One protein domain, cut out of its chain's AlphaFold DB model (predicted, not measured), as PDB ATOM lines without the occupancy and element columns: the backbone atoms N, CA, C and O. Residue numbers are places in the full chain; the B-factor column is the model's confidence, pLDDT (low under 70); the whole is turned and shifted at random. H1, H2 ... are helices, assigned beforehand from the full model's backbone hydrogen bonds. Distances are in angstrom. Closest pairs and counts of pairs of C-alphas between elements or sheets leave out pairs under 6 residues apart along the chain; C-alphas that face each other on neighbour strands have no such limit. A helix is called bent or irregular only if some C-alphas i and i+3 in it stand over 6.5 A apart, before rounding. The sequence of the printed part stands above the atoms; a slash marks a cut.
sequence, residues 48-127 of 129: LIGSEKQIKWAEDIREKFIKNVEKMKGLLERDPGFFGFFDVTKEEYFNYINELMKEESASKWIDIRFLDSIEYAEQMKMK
ATOM      1  N   LEU A  48      67.477   2.245  -5.373       94.31
ATOM      2  CA  LEU A  48      68.094   1.245  -4.520       94.31
ATOM      3  C   LEU A  48      67.427   1.207  -3.142       94.31
ATOM      4  O   LEU A  48      67.088   2.241  -2.565       94.31
ATOM      5  N   ILE A  49      67.277  -0.002  -2.617       96.19
ATOM      6  CA  ILE A  49      66.706  -0.319  -1.315       96.19
ATOM      7  C   ILE A  49      67.851  -0.719  -0.382       96.19
ATOM      8  O   ILE A  49      68.652  -1.605  -0.685       96.19
ATOM      9  N   GLY A  50      67.935  -0.052   0.767       96.38
ATOM     10  CA  GLY A  50      68.954  -0.283   1.788       96.38
ATOM     11  C   GLY A  50      69.049   0.887   2.763       96.38
ATOM     12  O   GLY A  50      68.264   1.832   2.699       96.38
ATOM     13  N   SER A  51      70.024   0.847   3.671       97.69
ATOM     14  CA  SER A  51      70.348   2.030   4.479       97.69
ATOM     15  C   SER A  51      70.894   3.160   3.601       97.69
ATOM     16  O   SER A  51      71.512   2.902   2.571       97.69
ATOM     17  N   GLU A  52      70.747   4.414   4.030       96.31
ATOM     18  CA  GLU A  52      71.248   5.585   3.288       96.31
ATOM     19  C   GLU A  52      72.739   5.455   2.916       96.31
ATOM     20  O   GLU A  52      73.147   5.760   1.795       96.31
ATOM     21  N   LYS A  53      73.554   4.908   3.831       96.50
ATOM     22  CA  LYS A  53      74.979   4.635   3.581       96.50
ATOM     23  C   LYS A  53      75.192   3.563   2.513       96.50
ATOM     24  O   LYS A  53      76.070   3.725   1.669       96.50
ATOM     25  N   GLN A  54      74.415   2.481   2.553       97.06
ATOM     26  CA  GLN A  54      74.491   1.423   1.544       97.06
ATOM     27  C   GLN A  54      74.047   1.938   0.181       97.06
ATOM     28  O   GLN A  54      74.740   1.679  -0.790       97.06
ATOM     29  N   ILE A  55      72.945   2.690   0.115       96.69
ATOM     30  CA  ILE A  55      72.433   3.268  -1.130       96.69
ATOM     31  C   ILE A  55      73.501   4.146  -1.772       96.69
ATOM     32  O   ILE A  55      73.868   3.906  -2.917       96.69
ATOM     33  N   LYS A  56      74.071   5.091  -1.015       94.88
ATOM     34  CA  LYS A  56      75.103   5.992  -1.538       94.88
ATOM     35  C   LYS A  56      76.311   5.232  -2.091       94.88
ATOM     36  O   LYS A  56      76.791   5.534  -3.177       94.88
ATOM     37  N   TRP A  57      76.792   4.223  -1.366       95.88
ATOM     38  CA  TRP A  57      77.927   3.424  -1.826       95.88
ATOM     39  C   TRP A  57      77.578   2.547  -3.038       95.88
ATOM     40  O   TRP A  57      78.357   2.443  -3.986       95.88
ATOM     41  N   ALA A  58      76.398   1.936  -3.031       94.94
ATOM     42  CA  ALA A  58      75.911   1.106  -4.121       94.94
ATOM     43  C   ALA A  58      75.693   1.913  -5.410       94.94
ATOM     44  O   ALA A  58      75.990   1.406  -6.488       94.94
ATOM     45  N   GLU A  59      75.250   3.170  -5.322       92.12
ATOM     46  CA  GLU A  59      75.149   4.070  -6.475       92.12
ATOM     47  C   GLU A  59      76.515   4.323  -7.125       92.12
ATOM     48  O   GLU A  59      76.634   4.178  -8.344       92.12
ATOM     49  N   ASP A  60      77.559   4.589  -6.331       91.19
ATOM     50  CA  ASP A  60      78.928   4.775  -6.836       91.19
ATOM     51  C   ASP A  60      79.461   3.508  -7.537       91.19
ATOM     52  O   ASP A  60      80.138   3.579  -8.571       91.19
ATOM     53  N   ILE A  61      79.166   2.328  -6.976       91.31
ATOM     54  CA  ILE A  61      79.549   1.034  -7.559       91.31
ATOM     55  C   ILE A  61      78.799   0.803  -8.873       91.31
ATOM     56  O   ILE A  61      79.429   0.524  -9.898       91.31
ATOM     57  N   ARG A  62      77.472   0.966  -8.865       90.44
ATOM     58  CA  ARG A  62      76.605   0.804 -10.036       90.44
ATOM     59  C   ARG A  62      77.023   1.745 -11.165       90.44
ATOM     60  O   ARG A  62      77.104   1.323 -12.315       90.44
ATOM     61  N   GLU A  63      77.378   2.993 -10.859       87.31
ATOM     62  CA  GLU A  63      77.865   3.947 -11.860       87.31
ATOM     63  C   GLU A  63      79.188   3.491 -12.503       87.31
ATOM     64  O   GLU A  63      79.345   3.547 -13.730       87.31
ATOM     65  N   LYS A  64      80.150   3.008 -11.703       85.94
ATOM     66  CA  LYS A  64      81.411   2.453 -12.226       85.94
ATOM     67  C   LYS A  64      81.169   1.226 -13.098       85.94
ATOM     68  O   LYS A  64      81.757   1.131 -14.176       85.94
ATOM     69  N   PHE A  65      80.288   0.331 -12.662       85.81
ATOM     70  CA  PHE A  65      79.909  -0.859 -13.414       85.81
ATOM     71  C   PHE A  65      79.330  -0.495 -14.788       85.81
ATOM     72  O   PHE A  65      79.827  -0.963 -15.810       85.81
ATOM     73  N   ILE A  66      78.371   0.438 -14.840       84.62
ATOM     74  CA  ILE A  66      77.773   0.924 -16.095       84.62
ATOM     75  C   ILE A  66      78.843   1.475 -17.046       84.62
ATOM     76  O   ILE A  66      78.842   1.161 -18.236       84.62
ATOM     77  N   LYS A  67      79.796   2.268 -16.535       81.75
ATOM     78  CA  LYS A  67      80.905   2.792 -17.352       81.75
ATOM     79  C   LYS A  67      81.774   1.672 -17.933       81.75
ATOM     80  O   LYS A  67      82.240   1.803 -19.065       81.75
ATOM     81  N   ASN A  68      82.000   0.590 -17.189       80.31
ATOM     82  CA  ASN A  68      82.756  -0.565 -17.676       80.31
ATOM     83  C   ASN A  68      81.978  -1.345 -18.743       80.31
ATOM     84  O   ASN A  68      82.543  -1.648 -19.792       80.31
ATOM     85  N   VAL A  69      80.676  -1.563 -18.547       80.25
ATOM     86  CA  VAL A  69      79.793  -2.171 -19.556       80.25
ATOM     87  C   VAL A  69      79.797  -1.364 -20.857       80.25
ATOM     88  O   VAL A  69      79.906  -1.941 -21.938       80.25
ATOM     89  N   GLU A  70      79.722  -0.030 -20.788       78.75
ATOM     90  CA  GLU A  70      79.786   0.828 -21.981       78.75
ATOM     91  C   GLU A  70      81.117   0.677 -22.736       78.75
ATOM     92  O   GLU A  70      81.126   0.635 -23.969       78.75
ATOM     93  N   LYS A  71      82.242   0.570 -22.014       77.81
ATOM     94  CA  LYS A  71      83.553   0.297 -22.625       77.81
ATOM     95  C   LYS A  71      83.579  -1.082 -23.278       77.81
ATOM     96  O   LYS A  71      84.028  -1.188 -24.417       77.81
ATOM     97  N   MET A  72      83.066  -2.102 -22.587       76.62
ATOM     98  CA  MET A  72      82.999  -3.474 -23.086       76.62
ATOM     99  C   MET A  72      82.178  -3.550 -24.373       76.62
ATOM    100  O   MET A  72      82.641  -4.085 -25.372       76.62
ATOM    101  N   LYS A  73      81.007  -2.905 -24.409       76.69
ATOM    102  CA  LYS A  73      80.192  -2.810 -25.625       76.69
ATOM    103  C   LYS A  73      80.983  -2.235 -26.805       76.69
ATOM    104  O   LYS A  73      80.931  -2.791 -27.897       76.69
ATOM    105  N   GLY A  74      81.752  -1.169 -26.574       75.06
ATOM    106  CA  GLY A  74      82.609  -0.576 -27.601       75.06
ATOM    107  C   GLY A  74      83.763  -1.479 -28.060       75.06
ATOM    108  O   GLY A  74      84.198  -1.356 -29.203       75.06
ATOM    109  N   LEU A  75      84.260  -2.379 -27.205       74.12
ATOM    110  CA  LEU A  75      85.243  -3.400 -27.587       74.12
ATOM    111  C   LEU A  75      84.599  -4.483 -28.458       74.12
ATOM    112  O   LEU A  75      85.115  -4.770 -29.531       74.12
ATOM    113  N   LEU A  76      83.428  -4.992 -28.071       71.06
ATOM    114  CA  LEU A  76      82.692  -6.026 -28.817       71.06
ATOM    115  C   LEU A  76      82.220  -5.574 -30.198       71.06
ATOM    116  O   LEU A  76      82.038  -6.385 -31.100       71.06
ATOM    117  N   GLU A  77      81.958  -4.281 -30.363       74.12
ATOM    118  CA  GLU A  77      81.646  -3.699 -31.669       74.12
ATOM    119  C   GLU A  77      82.869  -3.672 -32.599       74.12
ATOM    120  O   GLU A  77      82.703  -3.673 -33.816       74.12
ATOM    121  N   ARG A  78      84.088  -3.653 -32.043       73.81
ATOM    122  CA  ARG A  78      85.350  -3.645 -32.802       73.81
ATOM    123  C   ARG A  78      85.899  -5.045 -33.041       73.81
ATOM    124  O   ARG A  78      86.474  -5.280 -34.096       73.81
ATOM    125  N   ASP A  79      85.718  -5.937 -32.075       77.12
ATOM    126  CA  ASP A  79      86.151  -7.326 -32.136       77.12
ATOM    127  C   ASP A  79      85.027  -8.257 -31.652       77.12
ATOM    128  O   ASP A  79      84.908  -8.543 -30.456       77.12
ATOM    129  N   PRO A  80      84.175  -8.738 -32.574       68.88
ATOM    130  CA  PRO A  80      83.105  -9.674 -32.248       68.88
ATOM    131  C   PRO A  80      83.601 -11.027 -31.711       68.88
ATOM    132  O   PRO A  80      82.812 -11.743 -31.098       68.88
ATOM    133  N   GLY A  81      84.875 -11.383 -31.933       71.19
ATOM    134  CA  GLY A  81      85.481 -12.638 -31.478       71.19
ATOM    135  C   GLY A  81      85.962 -12.609 -30.026       71.19
ATOM    136  O   GLY A  81      86.251 -13.663 -29.465       71.19
ATOM    137  N   PHE A  82      85.991 -11.431 -29.397       69.69
ATOM    138  CA  PHE A  82      86.490 -11.217 -28.034       69.69
ATOM    139  C   PHE A  82      85.859 -12.156 -26.990       69.69
ATOM    140  O   PHE A  82      86.536 -12.641 -26.089       69.69
ATOM    141  N   PHE A  83      84.566 -12.452 -27.135       64.62
ATOM    142  CA  PHE A  83      83.828 -13.307 -26.202       64.62
ATOM    143  C   PHE A  83      83.985 -14.811 -26.457       64.62
ATOM    144  O   PHE A  83      83.711 -15.611 -25.566       64.62
ATOM    145  N   GLY A  84      84.501 -15.202 -27.628       64.00
ATOM    146  CA  GLY A  84      84.772 -16.606 -27.948       64.00
ATOM    147  C   GLY A  84      85.796 -17.259 -27.011       64.00
ATOM    148  O   GLY A  84      85.847 -18.479 -26.933       64.00
ATOM    149  N   PHE A  85      86.573 -16.460 -26.268       58.25
ATOM    150  CA  PHE A  85      87.512 -16.932 -25.247       58.25
ATOM    151  C   PHE A  85      86.858 -17.312 -23.911       58.25
ATOM    152  O   PHE A  85      87.463 -18.062 -23.153       58.25
ATOM    153  N   PHE A  86      85.648 -16.821 -23.624       60.84
ATOM    154  CA  PHE A  86      84.976 -16.996 -22.327       60.84
ATOM    155  C   PHE A  86      83.806 -17.988 -22.375       60.84
ATOM    156  O   PHE A  86      83.075 -18.112 -21.400       60.84
ATOM    157  N   ASP A  87      83.598 -18.672 -23.508       71.62
ATOM    158  CA  ASP A  87      82.439 -19.553 -23.737       71.62
ATOM    159  C   ASP A  87      81.092 -18.882 -23.377       71.62
ATOM    160  O   ASP A  87      80.163 -19.487 -22.842       71.62
ATOM    161  N   VAL A  88      81.004 -17.572 -23.611       73.12
ATOM    162  CA  VAL A  88      79.812 -16.753 -23.378       73.12
ATOM    163  C   VAL A  88      79.549 -15.983 -24.654       73.12
ATOM    164  O   VAL A  88      80.440 -15.336 -25.194       73.12
ATOM    165  N   THR A  89      78.328 -16.031 -25.162       80.00
ATOM    166  CA  THR A  89      77.939 -15.238 -26.324       80.00
ATOM    167  C   THR A  89      77.723 -13.776 -25.934       80.00
ATOM    168  O   THR A  89      77.363 -13.427 -24.808       80.00
ATOM    169  N   LYS A  90      77.869 -12.879 -26.914       77.06
ATOM    170  CA  LYS A  90      77.531 -11.458 -26.754       77.06
ATOM    171  C   LYS A  90      76.103 -11.261 -26.224       77.06
ATOM    172  O   LYS A  90      75.864 -10.342 -25.445       77.06
ATOM    173  N   GLU A  91      75.163 -12.083 -26.684       80.94
ATOM    174  CA  GLU A  91      73.753 -11.998 -26.306       80.94
ATOM    175  C   GLU A  91      73.531 -12.406 -24.846       80.94
ATOM    176  O   GLU A  91      72.926 -11.642 -24.098       80.94
ATOM    177  N   GLU A  92      74.103 -13.533 -24.413       80.69
ATOM    178  CA  GLU A  92      74.062 -13.978 -23.011       80.69
ATOM    179  C   GLU A  92      74.652 -12.931 -22.069       80.69
ATOM    180  O   GLU A  92      74.033 -12.580 -21.064       80.69
ATOM    181  N   TYR A  93      75.801 -12.358 -22.436       78.06
ATOM    182  CA  TYR A  93      76.414 -11.277 -21.674       78.06
ATOM    183  C   TYR A  93      75.463 -10.081 -21.511       78.06
ATOM    184  O   TYR A  93      75.234  -9.615 -20.396       78.06
ATOM    185  N   PHE A  94      74.872  -9.573 -22.600       78.56
ATOM    186  CA  PHE A  94      73.970  -8.421 -22.500       78.56
ATOM    187  C   PHE A  94      72.663  -8.740 -21.776       78.56
ATOM    188  O   PHE A  94      72.162  -7.873 -21.061       78.56
ATOM    189  N   ASN A  95      72.132  -9.955 -21.910       80.00
ATOM    190  CA  ASN A  95      70.962 -10.398 -21.153       80.00
ATOM    191  C   ASN A  95      71.253 -10.402 -19.651       80.00
ATOM    192  O   ASN A  95      70.484  -9.828 -18.884       80.00
ATOM    193  N   TYR A  96      72.406 -10.938 -19.244       79.94
ATOM    194  CA  TYR A  96      72.849 -10.894 -17.855       79.94
ATOM    195  C   TYR A  96      72.938  -9.454 -17.325       79.94
ATOM    196  O   TYR A  96      72.369  -9.138 -16.280       79.94
ATOM    197  N   ILE A  97      73.598  -8.557 -18.066       82.94
ATOM    198  CA  ILE A  97      73.694  -7.147 -17.673       82.94
ATOM    199  C   ILE A  97      72.304  -6.515 -17.550       82.94
ATOM    200  O   ILE A  97      72.049  -5.800 -16.585       82.94
ATOM    201  N   ASN A  98      71.398  -6.774 -18.493       81.62
ATOM    202  CA  ASN A  98      70.043  -6.228 -18.450       81.62
ATOM    203  C   ASN A  98      69.266  -6.701 -17.214       81.62
ATOM    204  O   ASN A  98      68.560  -5.895 -16.613       81.62
ATOM    205  N   GLU A  99      69.410  -7.966 -16.812       81.75
ATOM    206  CA  GLU A  99      68.799  -8.469 -15.577       81.75
ATOM    207  C   GLU A  99      69.430  -7.843 -14.331       81.75
ATOM    208  O   GLU A  99      68.709  -7.383 -13.446       81.75
ATOM    209  N   LEU A 100      70.761  -7.730 -14.275       85.25
ATOM    210  CA  LEU A 100      71.436  -7.084 -13.148       85.25
ATOM    211  C   LEU A 100      71.027  -5.613 -12.993       85.25
ATOM    212  O   LEU A 100      70.887  -5.116 -11.879       85.25
ATOM    213  N   MET A 101      70.797  -4.902 -14.096       86.12
ATOM    214  CA  MET A 101      70.390  -3.495 -14.070       86.12
ATOM    215  C   MET A 101      68.996  -3.272 -13.458       86.12
ATOM    216  O   MET A 101      68.678  -2.141 -13.094       86.12
ATOM    217  N   LYS A 102      68.197  -4.333 -13.291       88.69
ATOM    218  CA  LYS A 102      66.920  -4.316 -12.559       88.69
ATOM    219  C   LYS A 102      67.084  -4.566 -11.054       88.69
ATOM    220  O   LYS A 102      66.094  -4.550 -10.332       88.69
ATOM    221  N   GLU A 103      68.300  -4.815 -10.569       90.56
ATOM    222  CA  GLU A 103      68.548  -5.082  -9.153       90.56
ATOM    223  C   GLU A 103      68.367  -3.821  -8.299       90.56
ATOM    224  O   GLU A 103      69.055  -2.810  -8.489       90.56
ATOM    225  N   GLU A 104      67.475  -3.917  -7.315       95.06
ATOM    226  CA  GLU A 104      67.139  -2.825  -6.403       95.06
ATOM    227  C   GLU A 104      67.928  -2.911  -5.090       95.06
ATOM    228  O   GLU A 104      68.086  -1.912  -4.399       95.06
ATOM    229  N   SER A 105      68.466  -4.071  -4.710       95.88
ATOM    230  CA  SER A 105      69.177  -4.220  -3.441       95.88
ATOM    231  C   SER A 105      70.535  -3.523  -3.457       95.88
ATOM    232  O   SER A 105      71.470  -3.933  -4.151       95.88
ATOM    233  N   ALA A 106      70.694  -2.511  -2.600       95.94
ATOM    234  CA  ALA A 106      71.979  -1.854  -2.398       95.94
ATOM    235  C   ALA A 106      73.048  -2.833  -1.876       95.94
ATOM    236  O   ALA A 106      74.216  -2.719  -2.245       95.94
ATOM    237  N   SER A 107      72.669  -3.814  -1.046       95.25
ATOM    238  CA  SER A 107      73.627  -4.800  -0.531       95.25
ATOM    239  C   SER A 107      74.169  -5.686  -1.645       95.25
ATOM    240  O   SER A 107      75.368  -5.928  -1.687       95.25
ATOM    241  N   LYS A 108      73.326  -6.085  -2.600       92.31
ATOM    242  CA  LYS A 108      73.754  -6.933  -3.715       92.31
ATOM    243  C   LYS A 108      74.742  -6.216  -4.629       92.31
ATOM    244  O   LYS A 108      75.758  -6.804  -4.984       92.31
ATOM    245  N   TRP A 109      74.521  -4.933  -4.922       92.19
ATOM    246  CA  TRP A 109      75.506  -4.096  -5.624       92.19
ATOM    247  C   TRP A 109      76.843  -4.002  -4.875       92.19
ATOM    248  O   TRP A 109      77.904  -4.007  -5.498       92.19
ATOM    249  N   ILE A 110      76.816  -3.953  -3.539       93.38
ATOM    250  CA  ILE A 110      78.030  -3.974  -2.716       93.38
ATOM    251  C   ILE A 110      78.714  -5.340  -2.781       93.38
ATOM    252  O   ILE A 110      79.934  -5.392  -2.923       93.38
ATOM    253  N   ASP A 111      77.975  -6.442  -2.713       90.44
ATOM    254  CA  ASP A 111      78.544  -7.791  -2.753       90.44
ATOM    255  C   ASP A 111      79.234  -8.068  -4.091       90.44
ATOM    256  O   ASP A 111      80.336  -8.618  -4.115       90.44
ATOM    257  N   ILE A 112      78.662  -7.569  -5.191       84.62
ATOM    258  CA  ILE A 112      79.227  -7.726  -6.534       84.62
ATOM    259  C   ILE A 112      80.263  -6.662  -6.912       84.62
ATOM    260  O   ILE A 112      80.722  -6.620  -8.047       84.62
ATOM    261  N   ARG A 113      80.664  -5.786  -5.985       86.56
ATOM    262  CA  ARG A 113      81.537  -4.631  -6.282       86.56
ATOM    263  C   ARG A 113      82.887  -4.977  -6.911       86.56
ATOM    264  O   ARG A 113      83.506  -4.107  -7.518       86.56
ATOM    265  N   PHE A 114      83.374  -6.192  -6.680       78.44
ATOM    266  CA  PHE A 114      84.649  -6.672  -7.212       78.44
ATOM    267  C   PHE A 114      84.503  -7.421  -8.520       78.44
ATOM    268  O   PHE A 114      85.501  -7.648  -9.189       78.44
ATOM    269  N   LEU A 115      83.274  -7.772  -8.874       66.81
ATOM    270  CA  LEU A 115      83.016  -8.531 -10.065       66.81
ATOM    271  C   LEU A 115      83.129  -7.597 -11.253       66.81
ATOM    272  O   LEU A 115      82.326  -6.674 -11.438       66.81
ATOM    273  N   ASP A 116      84.154  -7.840 -12.062       61.25
ATOM    274  CA  ASP A 116      84.058  -7.415 -13.437       61.25
ATOM    275  C   ASP A 116      82.921  -8.209 -14.108       61.25
ATOM    276  O   ASP A 116      82.471  -9.266 -13.651       61.25
ATOM    277  N   SER A 117      82.358  -7.642 -15.165       59.47
ATOM    278  CA  SER A 117      81.199  -8.217 -15.840       59.47
ATOM    279  C   SER A 117      81.460  -9.608 -16.445       59.47
ATOM    280  O   SER A 117      80.503 -10.269 -16.837       59.47
ATOM    281  N   ILE A 118      82.725 -10.024 -16.554       56.62
ATOM    282  CA  ILE A 118      83.167 -11.331 -17.044       56.62
ATOM    283  C   ILE A 118      83.204 -12.326 -15.872       56.62
ATOM    284  O   ILE A 118      82.562 -13.370 -15.938       56.62
ATOM    285  N   GLU A 119      83.828 -11.959 -14.754       54.75
ATOM    286  CA  GLU A 119      84.032 -12.816 -13.579       54.75
ATOM    287  C   GLU A 119      82.706 -13.221 -12.894       54.75
ATOM    288  O   GLU A 119      82.572 -14.327 -12.374       54.75
ATOM    289  N   TYR A 120      81.662 -12.381 -12.943       57.97
ATOM    290  CA  TYR A 120      80.335 -12.780 -12.435       57.97
ATOM    291  C   TYR A 120      79.590 -13.739 -13.349       57.97
ATOM    292  O   TYR A 120      78.870 -14.612 -12.861       57.97
ATOM    293  N   ALA A 121      79.735 -13.578 -14.667       54.94
ATOM    294  CA  ALA A 121      79.123 -14.494 -15.620       54.94
ATOM    295  C   ALA A 121      79.687 -15.914 -15.424       54.94
ATOM    296  O   ALA A 121      78.931 -16.884 -15.433       54.94
ATOM    297  N   GLU A 122      80.986 -16.017 -15.131       56.03
ATOM    298  CA  GLU A 122      81.653 -17.270 -14.761       56.03
ATOM    299  C   GLU A 122      81.129 -17.835 -13.427       56.03
ATOM    300  O   GLU A 122      80.771 -19.011 -13.348       56.03
ATOM    301  N   GLN A 123      80.989 -17.005 -12.386       59.28
ATOM    302  CA  GLN A 123      80.502 -17.449 -11.071       59.28
ATOM    303  C   GLN A 123      79.034 -17.904 -11.053       59.28
ATOM    304  O   GLN A 123      78.662 -18.721 -10.209       59.28
ATOM    305  N   MET A 124      78.185 -17.384 -11.943       54.38
ATOM    306  CA  MET A 124      76.789 -17.821 -12.056       54.38
ATOM    307  C   MET A 124      76.660 -19.182 -12.746       54.38
ATOM    308  O   MET A 124      75.849 -19.986 -12.295       54.38
ATOM    309  N   LYS A 125      77.504 -19.486 -13.747       55.75
ATOM    310  CA  LYS A 125      77.580 -20.836 -14.339       55.75
ATOM    311  C   LYS A 125      77.968 -21.892 -13.295       55.75
ATOM    312  O   LYS A 125      77.408 -22.977 -13.292       55.75
ATOM    313  N   MET A 126      78.845 -21.551 -12.346       49.84
ATOM    314  CA  MET A 126      79.245 -22.463 -11.257       49.84
ATOM    315  C   MET A 126      78.166 -22.698 -10.184       49.84
ATOM    316  O   MET A 126      78.383 -23.494  -9.276       49.84
ATOM    317  N   LYS A 127      77.030 -21.988 -10.228       50.16
ATOM    318  CA  LYS A 127      75.900 -22.192  -9.302       50.16
ATOM    319  C   LYS A 127      74.768 -23.032  -9.901       50.16
ATOM    320  O   LYS A 127      73.803 -23.298  -9.188       50.16
TER     321      LYS A 127
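AT A GLANCE: This is residues 48 to 127 of the 129 residues of an uncharacterized protein of Pueribacillus theae (UniProt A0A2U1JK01). One long helix, H1, makes the longest axis; after it the short H2 makes a turn, H3 folds back beside the later part of H1, running the opposite way, and H4 packs across the early part of H1, on residues 54 to 62. The last helix, H5, is near H3 and about perpendicular to it, and points away from H1; contacts between the helices are few. The printed part has 80 residues with five named helices in the order H1, H2, H3, H4, H5 and no named strand, and its class is all helix. It is compact, with a radius of gyration of the C-alphas of 13.4 A, and only just elongated, spanning 42 by 28 by 19 A.

IN THESE COORDINATES: Start at Leu 48 and find C-alpha 52 at (71.248, 5.585, 3.288); from there H1 runs through residues 52 to 76 for 36.0 A, ending at C-alpha 76 at (82.692, -6.026, -28.817). Next come H2, residues 82 to 85, and H3, residues 90 to 100, 15.5 A long. H2 is neither bent nor irregular, but only just: C-alphas 82 and 85 are 6.4 A apart. Read on to H4, residues 106 to 111, 8.9 A long, and to H5, residues 119 to 125, 10.3 A long, which ends at C-alpha 125 at (77.580, -20.836, -14.339).

HOW THE PARTS SIT: Begin at H1, which touches H4 with residues 54 to 62 alone; the closest C-alphas are those of Ala 58 and Ala 106, 5.2 A apart. H1 and H4 run the same way at a steep tilt of 61 degrees. At the other end, H1 and H2 only just touch, with 3 pairs of C-alphas within 8 A, and only at the corner; the closest C-alphas are those of Leu 76 and Phe 82, 6.5 A apart. H1 and H3 are close but not clearly touching, with the closest C-alphas, those of Leu 76 and Lys 90, 7.8 A apart; they run opposite ways at a shallow tilt of 12 degrees. H3 and H5 are also close but not clearly touching, with the closest C-alphas, those of Tyr 93 and Ala 121, 7.4 A apart, and are about perpendicular at 88 degrees. H1 and H5 are apart, and so are H3 and H4. In H1, H3, H4 and H5 every O i to N i+4 pair is within hydrogen-bond range; H2 is too short for such a pair, and its 1 pair of O i to N i+3 is not within range.

THE WHOLE: Look at the C-alphas of Glu 52 and Gly 81 for the two farthest apart, 41.8 A. The printed part has no cut; the links H1 to H2, H2 to H3 and H3 to H4 are tight, and H4 to H5 is short. The mean pLDDT of the printed part is 79.2, and the model's confidence is under 70 at residue 80, residues 82 to 86 and residues 115 to 127.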